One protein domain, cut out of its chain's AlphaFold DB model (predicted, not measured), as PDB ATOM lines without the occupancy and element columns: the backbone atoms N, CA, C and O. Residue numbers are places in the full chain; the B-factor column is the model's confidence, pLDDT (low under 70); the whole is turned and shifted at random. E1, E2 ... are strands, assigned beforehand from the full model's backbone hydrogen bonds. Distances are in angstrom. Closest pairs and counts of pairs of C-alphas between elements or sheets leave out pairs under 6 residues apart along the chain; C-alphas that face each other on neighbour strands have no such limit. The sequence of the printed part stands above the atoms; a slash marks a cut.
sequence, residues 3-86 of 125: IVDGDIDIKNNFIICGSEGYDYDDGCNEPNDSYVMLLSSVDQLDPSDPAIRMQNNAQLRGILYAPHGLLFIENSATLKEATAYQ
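Overview. This is residues 3 to 86 of the 125 residues of an uncharacterized protein of Candidatus Magasanikbacteria bacterium RIFOXYB1_FULL_40_15 (UniProt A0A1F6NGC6). The chain winds in stacked turns, a short solenoid of parallel strands: E1, E3 and the last residues of E4 stack as one wall, and E2, an earlier part of E4 and E5 stack as another. The solenoid is loosely formed at its first turn, where residues 11 to 35, with no named element, loop out to one side and make much of the length. The printed part has 84 residues with five named strands, E1 to E5 in chain order, and no named helix; the class is all strand, though only 35 residues are in named elements. The sheet is branched and its neighbour pairs are parallel. The whole is compact, with a radius of gyration of the C-alphas of 12.9 A, yet elongated, spanning 38 by 21 by 17 A.

Along the chain. E1, residues 8 to 10, begins at C-alpha 8 (136.798, 38.176, -4.655) and is 6.4 A long. E2, residues 36 to 40, measures 13.4 A. E3, residues 52 to 54, measures 6.6 A. E4, residues 59 to 73, bends by 165 degrees at residue 63 and measures 12.4 A from first to last C-alpha. E5, residues 78 to 86, bends by 79 degrees at residue 81, measures 17.8 A and ends at C-alpha 86 (147.149, 31.075, -12.671).

Arrangement. E1 and E4 lie on opposite sides of E3; N 10 and O 53 are 2.8 A apart, and N 54 and O 72 2.9 A, within hydrogen-bond range. E2 and E5 lie on opposite sides of E4, with N 38 and O 63 at 2.9 A and N 66 and O 83 at 2.9 A. E1 and E5 are apart.

Size, cuts and confidence. The C-alphas of Asp 25 and Asp 43, the two farthest apart, are 39.1 A apart. The printed part has no cut. The links E1 to E2 and E2 to E3 are long. Residues 76 to 78 have pLDDT under 70.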
ATOM      1  N   ILE A   3     129.676  39.058 -11.097       91.88
ATOM      2  CA  ILE A   3     130.825  39.636 -11.798       91.88
ATOM      3  C   ILE A   3     131.329  40.804 -10.966       91.88
ATOM      4  O   ILE A   3     130.526  41.636 -10.538       91.88
ATOM      5  N   VAL A   4     132.640  40.864 -10.760       91.56
ATOM      6  CA  VAL A   4     133.288  41.920  -9.987       91.56
ATOM      7  C   VAL A   4     134.474  42.466 -10.780       91.56
ATOM      8  O   VAL A   4     135.264  41.701 -11.327       91.56
ATOM      9  N   ASP A   5     134.603  43.795 -10.806       91.38
ATOM     10  CA  ASP A   5     135.766  44.522 -11.350       91.38
ATOM     11  C   ASP A   5     136.907  44.662 -10.319       91.38
ATOM     12  O   ASP A   5     137.716  45.581 -10.344       91.38
ATOM     13  N   GLY A   6     136.912  43.771  -9.335       92.56
ATOM     14  CA  GLY A   6     137.767  43.775  -8.157       92.56
ATOM     15  C   GLY A   6     138.073  42.345  -7.734       92.56
ATOM     16  O   GLY A   6     137.631  41.385  -8.379       92.56
ATOM     17  N   ASP A   7     138.815  42.199  -6.648       94.25
ATOM     18  CA  ASP A   7     139.099  40.900  -6.057       94.25
ATOM     19  C   ASP A   7     137.845  40.278  -5.415       94.25
ATOM     20  O   ASP A   7     136.897  40.957  -5.007       94.25
ATOM     21  N   ILE A   8     137.828  38.948  -5.352       94.50
ATOM     22  CA  ILE A   8     136.798  38.176  -4.655       94.50
ATOM     23  C   ILE A   8     137.466  37.413  -3.518       94.50
ATOM     24  O   ILE A   8     138.239  36.487  -3.751       94.50
ATOM     25  N   ASP A   9     137.113  37.755  -2.281       92.81
ATOM     26  CA  ASP A   9     137.644  37.098  -1.088       92.81
ATOM     27  C   ASP A   9     136.571  36.221  -0.417       92.81
ATOM     28  O   ASP A   9     135.651  36.701   0.255       92.81
ATOM     29  N   ILE A  10     136.682  34.908  -0.625       90.94
ATOM     30  CA  ILE A  10     135.809  33.884  -0.051       90.94
ATOM     31  C   ILE A  10     136.402  33.427   1.282       90.94
ATOM     32  O   ILE A  10     137.348  32.639   1.330       90.94
ATOM     33  N   LYS A  11     135.819  33.921   2.375       89.94
ATOM     34  CA  LYS A  11     136.280  33.671   3.748       89.94
ATOM     35  C   LYS A  11     135.978  32.257   4.251       89.94
ATOM     36  O   LYS A  11     135.228  31.492   3.649       89.94
ATOM     37  N   ASN A  12     136.573  31.929   5.398       87.44
ATOM     38  CA  ASN A  12     136.427  30.622   6.038       87.44
ATOM     39  C   ASN A  12     134.955  30.238   6.261       87.44
ATOM     40  O   ASN A  12     134.163  31.066   6.712       87.44
ATOM     41  N   ASN A  13     134.633  28.960   6.043       85.75
ATOM     42  CA  ASN A  13     133.294  28.381   6.235       85.75
ATOM     43  C   ASN A  13     132.185  29.062   5.410       85.75
ATOM     44  O   ASN A  13     131.015  29.034   5.791       85.75
ATOM     45  N   PHE A  14     132.540  29.707   4.298       86.50
ATOM     46  CA  PHE A  14     131.557  30.267   3.383       86.50
ATOM     47  C   PHE A  14     130.872  29.159   2.579       86.50
ATOM     48  O   PHE A  14     131.527  28.223   2.115       86.50
ATOM     49  N   ILE A  15     129.556  29.273   2.409       86.44
ATOM     50  CA  ILE A  15     128.737  28.267   1.729       86.44
ATOM     51  C   ILE A  15     127.963  28.937   0.594       86.44
ATOM     52  O   ILE A  15     127.237  29.904   0.822       86.44
ATOM     53  N   ILE A  16     128.086  28.391  -0.619       86.06
ATOM     54  CA  ILE A  16     127.145  28.644  -1.716       86.06
ATOM     55  C   ILE A  16     126.533  27.320  -2.138       86.06
ATOM     56  O   ILE A  16     127.229  26.429  -2.634       86.06
ATOM     57  N   CYS A  17     125.216  27.246  -1.991       86.44
ATOM     58  CA  CYS A  17     124.392  26.217  -2.603       86.44
ATOM     59  C   CYS A  17     123.856  26.726  -3.944       86.44
ATOM     60  O   CYS A  17     123.739  27.936  -4.167       86.44
ATOM     61  N   GLY A  18     123.542  25.802  -4.838       82.06
ATOM     62  CA  GLY A  18     122.789  26.101  -6.040       82.06
ATOM     63  C   GLY A  18     121.305  26.321  -5.731       82.06
ATOM     64  O   GLY A  18     120.889  26.649  -4.616       82.06
ATOM     65  N   SER A  19     120.483  26.142  -6.753       86.69
ATOM     66  CA  SER A  19     119.027  26.284  -6.688       86.69
ATOM     67  C   SER A  19     118.333  25.282  -5.761       86.69
ATOM     68  O   SER A  19     117.187  25.507  -5.386       86.69
ATOM     69  N   GLU A  20     119.011  24.207  -5.360       86.81
ATOM     70  CA  GLU A  20     118.531  23.267  -4.349       86.81
ATOM     71  C   GLU A  20     118.386  23.903  -2.958       86.81
ATOM     72  O   GLU A  20     117.617  23.409  -2.136       86.81
ATOM     73  N   GLY A  21     119.079  25.015  -2.697       86.50
ATOM     74  CA  GLY A  21     118.991  25.751  -1.440       86.50
ATOM     75  C   GLY A  21     119.811  25.159  -0.290       86.50
ATOM     76  O   GLY A  21     120.490  24.138  -0.420       86.50
ATOM     77  N   TYR A  22     119.765  25.863   0.841       89.62
ATOM     78  CA  TYR A  22     120.474  25.532   2.076       89.62
ATOM     79  C   TYR A  22     119.474  25.122   3.160       89.62
ATOM     80  O   TYR A  22     118.527  25.864   3.431       89.62
ATOM     81  N   ASP A  23     119.710  23.972   3.781       89.81
ATOM     82  CA  ASP A  23     119.074  23.522   5.013       89.81
ATOM     83  C   ASP A  23     119.999  23.827   6.205       89.81
ATOM     84  O   ASP A  23     121.218  23.670   6.129       89.81
ATOM     85  N   TYR A  24     119.421  24.289   7.311       85.94
ATOM     86  CA  TYR A  24     120.173  24.641   8.513       85.94
ATOM     87  C   TYR A  24     120.772  23.416   9.219       85.94
ATOM     88  O   TYR A  24     121.848  23.528   9.808       85.94
ATOM     89  N   ASP A  25     120.098  22.267   9.154       85.94
ATOM     90  CA  ASP A  25     120.517  21.055   9.857       85.94
ATOM     91  C   ASP A  25     121.481  20.203   9.006       85.94
ATOM     92  O   ASP A  25     122.443  19.651   9.543       85.94
ATOM     93  N   ASP A  26     121.279  20.165   7.681       83.94
ATOM     94  CA  ASP A  26     122.005  19.275   6.752       83.94
ATOM     95  C   ASP A  26     122.939  19.997   5.751       83.94
ATOM     96  O   ASP A  26     123.732  19.357   5.053       83.94
ATOM     97  N   GLY A  27     122.912  21.333   5.682       86.88
ATOM     98  CA  GLY A  27     123.729  22.119   4.753       86.88
ATOM     99  C   GLY A  27     123.117  22.233   3.352       86.88
ATOM    100  O   GLY A  27     121.908  22.367   3.197       86.88
ATOM    101  N   CYS A  28     123.935  22.244   2.292       87.69
ATOM    102  CA  CYS A  28     123.381  22.288   0.931       87.69
ATOM    103  C   CYS A  28     122.616  20.998   0.605       87.69
ATOM    104  O   CYS A  28     123.191  19.910   0.695       87.69
ATOM    105  N   ASN A  29     121.373  21.141   0.131       88.88
ATOM    106  CA  ASN A  29     120.503  20.029  -0.278       88.88
ATOM    107  C   ASN A  29     121.125  19.175  -1.402       88.88
ATOM    108  O   ASN A  29     122.181  19.504  -1.941       88.88
ATOM    109  N   GLU A  30     120.513  18.055  -1.788       86.38
ATOM    110  CA  GLU A  30     121.046  17.193  -2.858       86.38
ATOM    111  C   GLU A  30     121.269  17.981  -4.177       86.38
ATOM    112  O   GLU A  30     120.411  18.779  -4.562       86.38
ATOM    113  N   PRO A  31     122.433  17.840  -4.848       78.25
ATOM    114  CA  PRO A  31     122.770  18.649  -6.021       78.25
ATOM    115  C   PRO A  31     121.854  18.362  -7.215       78.25
ATOM    116  O   PRO A  31     121.606  17.210  -7.556       78.25
ATOM    117  N   ASN A  32     121.397  19.427  -7.880       79.44
ATOM    118  CA  ASN A  32     120.518  19.378  -9.053       79.44
ATOM    119  C   ASN A  32     121.161  19.992 -10.318       79.44
ATOM    120  O   ASN A  32     120.470  20.605 -11.129       79.44
ATOM    121  N   ASP A  33     122.486  19.864 -10.454       78.94
ATOM    122  CA  ASP A  33     123.294  20.409 -11.560       78.94
ATOM    123  C   ASP A  33     123.150  21.928 -11.774       78.94
ATOM    124  O   ASP A  33     123.285  22.444 -12.886       78.94
ATOM    125  N   SER A  34     122.896  22.675 -10.697       78.44
ATOM    126  CA  SER A  34     122.885  24.137 -10.724       78.44
ATOM    127  C   SER A  34     124.121  24.723 -10.043       78.44
ATOM    128  O   SER A  34     124.546  24.276  -8.977       78.44
ATOM    129  N   TYR A  35     124.710  25.739 -10.678       80.94
ATOM    130  CA  TYR A  35     125.986  26.313 -10.258       80.94
ATOM    131  C   TYR A  35     125.935  27.836 -10.274       80.94
ATOM    132  O   TYR A  35     125.396  28.459 -11.195       80.94
ATOM    133  N   VAL A  36     126.553  28.456  -9.270       85.12
ATOM    134  CA  VAL A  36     126.770  29.905  -9.246       85.12
ATOM    135  C   VAL A  36     128.174  30.211  -9.750       85.12
ATOM    136  O   VAL A  36     129.163  29.782  -9.167       85.12
ATOM    137  N   MET A  37     128.276  30.985 -10.827       87.00
ATOM    138  CA  MET A  37     129.565  31.487 -11.302       87.00
ATOM    139  C   MET A  37     129.968  32.766 -10.564       87.00
ATOM    140  O   MET A  37     129.156  33.695 -10.479       87.00
ATOM    141  N   LEU A  38     131.219  32.805 -10.102       90.00
ATOM    142  CA  LEU A  38     131.914  33.977  -9.578       90.00
ATOM    143  C   LEU A  38     133.048  34.344 -10.538       90.00
ATOM    144  O   LEU A  38     133.929  33.523 -10.803       90.00
ATOM    145  N   LEU A  39     133.002  35.565 -11.064       93.19
ATOM    146  CA  LEU A  39     133.957  36.073 -12.038       93.19
ATOM    147  C   LEU A  39     134.645  37.328 -11.509       93.19
ATOM    148  O   LEU A  39     133.963  38.293 -11.167       93.19
ATOM    149  N   SER A  40     135.977  37.324 -11.523       95.12
ATOM    150  CA  SER A  40     136.797  38.519 -11.306       95.12
ATOM    151  C   SER A  40     137.557  38.874 -12.585       95.12
ATOM    152  O   SER A  40     138.126  37.990 -13.228       95.12
ATOM    153  N   SER A  41     137.544  40.151 -12.977       94.00
ATOM    154  CA  SER A  41     138.239  40.650 -14.177       94.00
ATOM    155  C   SER A  41     139.621  41.247 -13.911       94.00
ATOM    156  O   SER A  41     140.288  41.640 -14.869       94.00
ATOM    157  N   VAL A  42     140.062  41.313 -12.654       95.69
ATOM    158  CA  VAL A  42     141.372  41.885 -12.310       95.69
ATOM    159  C   VAL A  42     142.516  40.960 -12.730       95.69
ATOM    160  O   VAL A  42     142.372  39.738 -12.817       95.69
ATOM    161  N   ASP A  43     143.673  41.554 -12.988       96.19
ATOM    162  CA  ASP A  43     144.890  40.895 -13.468       96.19
ATOM    163  C   ASP A  43     145.924  40.668 -12.353       96.19
ATOM    164  O   ASP A  43     147.111  40.473 -12.611       96.19
ATOM    165  N   GLN A  44     145.479  40.686 -11.097       97.06
ATOM    166  CA  GLN A  44     146.349  40.504  -9.944       97.06
ATOM    167  C   GLN A  44     146.916  39.080  -9.888       97.06
ATOM    168  O   GLN A  44     146.172  38.097  -9.948       97.06
ATOM    169  N   LEU A  45     148.238  38.970  -9.724       95.56
ATOM    170  CA  LEU A  45     148.974  37.696  -9.706       95.56
ATOM    171  C   LEU A  45     149.727  37.431  -8.393       95.56
ATOM    172  O   LEU A  45     150.430  36.427  -8.284       95.56
ATOM    173  N   ASP A  46     149.610  38.323  -7.409       94.88
ATOM    174  CA  ASP A  46     150.284  38.187  -6.119       94.88
ATOM    175  C   ASP A  46     149.434  37.319  -5.170       94.88
ATOM    176  O   ASP A  46     148.274  37.643  -4.935       94.88
ATOM    177  N   PRO A  47     149.958  36.233  -4.574       91.75
ATOM    178  CA  PRO A  47     149.216  35.442  -3.583       91.75
ATOM    179  C   PRO A  47     148.737  36.244  -2.357       91.75
ATOM    180  O   PRO A  47     147.750  35.880  -1.710       91.75
ATOM    181  N   SER A  48     149.414  37.350  -2.024       93.56
ATOM    182  CA  SER A  48     148.995  38.270  -0.960       93.56
ATOM    183  C   SER A  48     147.822  39.174  -1.360       93.56
ATOM    184  O   SER A  48     147.107  39.648  -0.473       93.56
ATOM    185  N   ASP A  49     147.544  39.297  -2.657       94.81
ATOM    186  CA  ASP A  49     146.461  40.089  -3.243       94.81
ATOM    187  C   ASP A  49     145.961  39.432  -4.551       94.81
ATOM    188  O   ASP A  49     146.257  39.923  -5.637       94.81
ATOM    189  N   PRO A  50     145.315  38.251  -4.490       95.62
ATOM    190  CA  PRO A  50     144.921  37.496  -5.676       95.62
ATOM    191  C   PRO A  50     143.557  37.962  -6.205       95.62
ATOM    192  O   PRO A  50     142.698  38.383  -5.434       95.62
ATOM    193  N   ALA A  51     143.299  37.751  -7.498       96.56
ATOM    194  CA  ALA A  51     142.000  38.059  -8.103       96.56
ATOM    195  C   ALA A  51     140.834  37.299  -7.446       96.56
ATOM    196  O   ALA A  51     139.737  37.832  -7.281       96.56
ATOM    197  N   ILE A  52     141.059  36.037  -7.066       94.62
ATOM    198  CA  ILE A  52     140.117  35.267  -6.250       94.62
ATOM    199  C   ILE A  52     140.895  34.565  -5.138       94.62
ATOM    200  O   ILE A  52     141.737  33.710  -5.418       94.62
ATOM    201  N   ARG A  53     140.585  34.879  -3.876       93.12
ATOM    202  CA  ARG A  53     141.062  34.140  -2.699       93.12
ATOM    203  C   ARG A  53     139.958  33.237  -2.176       93.12
ATOM    204  O   ARG A  53     138.841  33.691  -1.949       93.12
ATOM    205  N   MET A  54     140.286  31.978  -1.909       90.06
ATOM    206  CA  MET A  54     139.398  31.067  -1.200       90.06
ATOM    207  C   MET A  54     140.084  30.459   0.019       90.06
ATOM    208  O   MET A  54     141.105  29.775  -0.087       90.06
ATOM    209  N   GLN A  55     139.481  30.718   1.176       87.12
ATOM    210  CA  GLN A  55     139.980  30.311   2.481       87.12
ATOM    211  C   GLN A  55     139.327  29.001   2.963       87.12
ATOM    212  O   GLN A  55     138.520  28.379   2.272       87.12
ATOM    213  N   ASN A  56     139.704  28.568   4.163       81.56
ATOM    214  CA  ASN A  56     139.487  27.216   4.673       81.56
ATOM    215  C   ASN A  56     138.008  26.804   4.731       81.56
ATOM    216  O   ASN A  56     137.148  27.560   5.191       81.56
ATOM    217  N   ASN A  57     137.744  25.540   4.386       77.31
ATOM    218  CA  ASN A  57     136.437  24.886   4.519       77.31
ATOM    219  C   ASN A  57     135.293  25.617   3.794       77.31
ATOM    220  O   ASN A  57     134.136  25.522   4.208       77.31
ATOM    221  N   ALA A  58     135.596  26.368   2.733       76.62
ATOM    222  CA  ALA A  58     134.563  26.917   1.871       76.62
ATOM    223  C   ALA A  58     133.898  25.783   1.071       76.62
ATOM    224  O   ALA A  58     134.574  24.984   0.415       76.62
ATOM    225  N   GLN A  59     132.568  25.711   1.130       78.44
ATOM    226  CA  GLN A  59     131.768  24.769   0.351       78.44
ATOM    227  C   GLN A  59     131.088  25.527  -0.778       78.44
ATOM    228  O   GLN A  59     130.118  26.256  -0.568       78.44
ATOM    229  N   LEU A  60     131.611  25.364  -1.988       78.00
ATOM    230  CA  LEU A  60     131.143  26.127  -3.131       78.00
ATOM    231  C   LEU A  60     130.588  25.203  -4.215       78.00
ATOM    232  O   LEU A  60     131.335  24.535  -4.930       78.00
ATOM    233  N   ARG A  61     129.268  25.237  -4.411       82.12
ATOM    234  CA  ARG A  61     128.626  24.715  -5.627       82.12
ATOM    235  C   ARG A  61     128.641  25.781  -6.713       82.12
ATOM    236  O   ARG A  61     127.623  26.351  -7.104       82.12
ATOM    237  N   GLY A  62     129.848  26.096  -7.158       79.50
ATOM    238  CA  GLY A  62     130.079  27.214  -8.051       79.50
ATOM    239  C   GLY A  62     131.283  27.039  -8.952       79.50
ATOM    240  O   GLY A  62     132.117  26.154  -8.755       79.50
ATOM    241  N   ILE A  63     131.322  27.914  -9.950       86.69
ATOM    242  CA  ILE A  63     132.389  28.025 -10.937       86.69
ATOM    243  C   ILE A  63     133.193  29.268 -10.582       86.69
ATOM    244  O   ILE A  63     132.627  30.361 -10.512       86.69
ATOM    245  N   LEU A  64     134.496  29.113 -10.369       90.00
ATOM    246  CA  LEU A  64     135.398  30.247 -10.181       90.00
ATOM    247  C   LEU A  64     136.098  30.582 -11.498       90.00
ATOM    248  O   LEU A  64     136.725  29.712 -12.104       90.00
ATOM    249  N   TYR A  65     136.004  31.840 -11.931       91.56
ATOM    250  CA  TYR A  65     136.574  32.298 -13.195       91.56
ATOM    251  C   TYR A  65     137.406  33.576 -13.015       91.56
ATOM    252  O   TYR A  65     136.867  34.636 -12.704       91.56
ATOM    253  N   ALA A  66     138.719  33.483 -13.229       94.19
ATOM    254  CA  ALA A  66     139.659  34.607 -13.146       94.19
ATOM    255  C   ALA A  66     140.587  34.621 -14.378       94.19
ATOM    256  O   ALA A  66     141.749  34.219 -14.292       94.19
ATOM    257  N   PRO A  67     140.098  35.039 -15.559       92.81
ATOM    258  CA  PRO A  67     140.784  34.837 -16.840       92.81
ATOM    259  C   PRO A  67     142.140  35.545 -16.952       92.81
ATOM    260  O   PRO A  67     142.945  35.176 -17.808       92.81
ATOM    261  N   HIS A  68     142.391  36.556 -16.119       94.19
ATOM    262  CA  HIS A  68     143.607  37.375 -16.144       94.19
ATOM    263  C   HIS A  68     144.408  37.315 -14.842       94.19
ATOM    264  O   HIS A  68     145.552  37.755 -14.822       94.19
ATOM    265  N   GLY A  69     143.827  36.765 -13.777       94.94
ATOM    266  CA  GLY A  69     144.373  36.850 -12.432       94.94
ATOM    267  C   GLY A  69     144.658  35.498 -11.789       94.94
ATOM    268  O   GLY A  69     144.434  34.425 -12.362       94.94
ATOM    269  N   LEU A  70     145.172  35.573 -10.568       95.94
ATOM    270  CA  LEU A  70     145.469  34.435  -9.717       95.94
ATOM    271  C   LEU A  70     144.220  34.000  -8.949       95.94
ATOM    272  O   LEU A  70     143.591  34.790  -8.247       95.94
ATOM    273  N   LEU A  71     143.924  32.707  -9.026       94.00
ATOM    274  CA  LEU A  71     143.028  32.020  -8.111       94.00
ATOM    275  C   LEU A  71     143.867  31.309  -7.044       94.00
ATOM    276  O   LEU A  71     144.599  30.362  -7.343       94.00
ATOM    277  N   PHE A  72     143.782  31.790  -5.805       93.00
ATOM    278  CA  PHE A  72     144.563  31.306  -4.670       93.00
ATOM    279  C   PHE A  72     143.681  30.547  -3.672       93.00
ATOM    280  O   PHE A  72     142.714  31.100  -3.145       93.00
ATOM    281  N   ILE A  73     144.011  29.279  -3.413       89.06
ATOM    282  CA  ILE A  73     143.249  28.379  -2.537       89.06
ATOM    283  C   ILE A  73     144.119  27.955  -1.353       89.06
ATOM    284  O   ILE A  73     145.122  27.276  -1.552       89.06
ATOM    285  N   GLU A  74     143.726  28.311  -0.129       84.00
ATOM    286  CA  GLU A  74     144.588  28.160   1.056       84.00
ATOM    287  C   GLU A  74     144.452  26.800   1.777       84.00
ATOM    288  O   GLU A  74     145.451  26.305   2.316       84.00
ATOM    289  N   ASN A  75     143.256  26.180   1.824       74.81
ATOM    290  CA  ASN A  75     143.058  24.870   2.477       74.81
ATOM    291  C   ASN A  75     141.691  24.214   2.193       74.81
ATOM    292  O   ASN A  75     140.655  24.872   2.297       74.81
ATOM    293  N   SER A  76     141.689  22.891   1.982       64.19
ATOM    294  CA  SER A  76     140.509  22.002   2.082       64.19
ATOM    295  C   SER A  76     139.224  22.545   1.439       64.19
ATOM    296  O   SER A  76     138.154  22.539   2.048       64.19
ATOM    297  N   ALA A  77     139.329  23.033   0.208       66.06
ATOM    298  CA  ALA A  77     138.170  23.442  -0.563       66.06
ATOM    299  C   ALA A  77     137.780  22.357  -1.565       66.06
ATOM    300  O   ALA A  77     138.642  21.716  -2.173       66.06
ATOM    301  N   THR A  78     136.473  22.176  -1.743       67.56
ATOM    302  CA  THR A  78     135.906  21.343  -2.803       67.56
ATOM    303  C   THR A  78     135.223  22.259  -3.802       67.56
ATOM    304  O   THR A  78     134.209  22.884  -3.495       67.56
ATOM    305  N   LEU A  79     135.808  22.345  -4.994       70.69
ATOM    306  CA  LEU A  79     135.305  23.142  -6.108       70.69
ATOM    307  C   LEU A  79     134.847  22.226  -7.235       70.69
ATOM    308  O   LEU A  79     135.484  21.202  -7.494       70.69
ATOM    309  N   LYS A  80     133.777  22.639  -7.914       74.44
ATOM    310  CA  LYS A  80     133.203  21.940  -9.072       74.44
ATOM    311  C   LYS A  80     133.880  22.330 -10.387       74.44
ATOM    312  O   LYS A  80     134.028  21.502 -11.278       74.44
ATOM    313  N   GLU A  81     134.322  23.580 -10.495       78.19
ATOM    314  CA  GLU A  81     135.144  24.058 -11.606       78.19
ATOM    315  C   GLU A  81     135.925  25.311 -11.185       78.19
ATOM    316  O   GLU A  81     135.405  26.180 -10.478       78.19
ATOM    317  N   ALA A  82     137.173  25.416 -11.638       84.94
ATOM    318  CA  ALA A  82     137.973  26.626 -11.521       84.94
ATOM    319  C   ALA A  82     138.783  26.834 -12.803       84.94
ATOM    320  O   ALA A  82     139.522  25.945 -13.220       84.94
ATOM    321  N   THR A  83     138.669  28.012 -13.410       88.94
ATOM    322  CA  THR A  83     139.492  28.421 -14.553       88.94
ATOM    323  C   THR A  83     140.097  29.783 -14.255       88.94
ATOM    324  O   THR A  83     139.380  30.747 -13.997       88.94
ATOM    325  N   ALA A  84     141.420  29.879 -14.294       90.94
ATOM    326  CA  ALA A  84     142.129  31.131 -14.068       90.94
ATOM    327  C   ALA A  84     143.396  31.216 -14.923       90.94
ATOM    328  O   ALA A  84     143.845  30.197 -15.455       90.94
ATOM    329  N   TYR A  85     143.985  32.411 -15.033       92.12
ATOM    330  CA  TYR A  85     145.302  32.576 -15.656       92.12
ATOM    331  C   TYR A  85     146.369  31.781 -14.897       92.12
ATOM    332  O   TYR A  85     147.185  31.076 -15.492       92.12
ATOM    333  N   GLN A  86     146.313  31.855 -13.568       92.00
ATOM    334  CA  GLN A  86     147.149  31.075 -12.671       92.00
ATOM    335  C   GLN A  86     146.297  30.524 -11.527       92.00
ATOM    336  O   GLN A  86     145.453  31.228 -10.978       92.00
TER     337      GLN A  86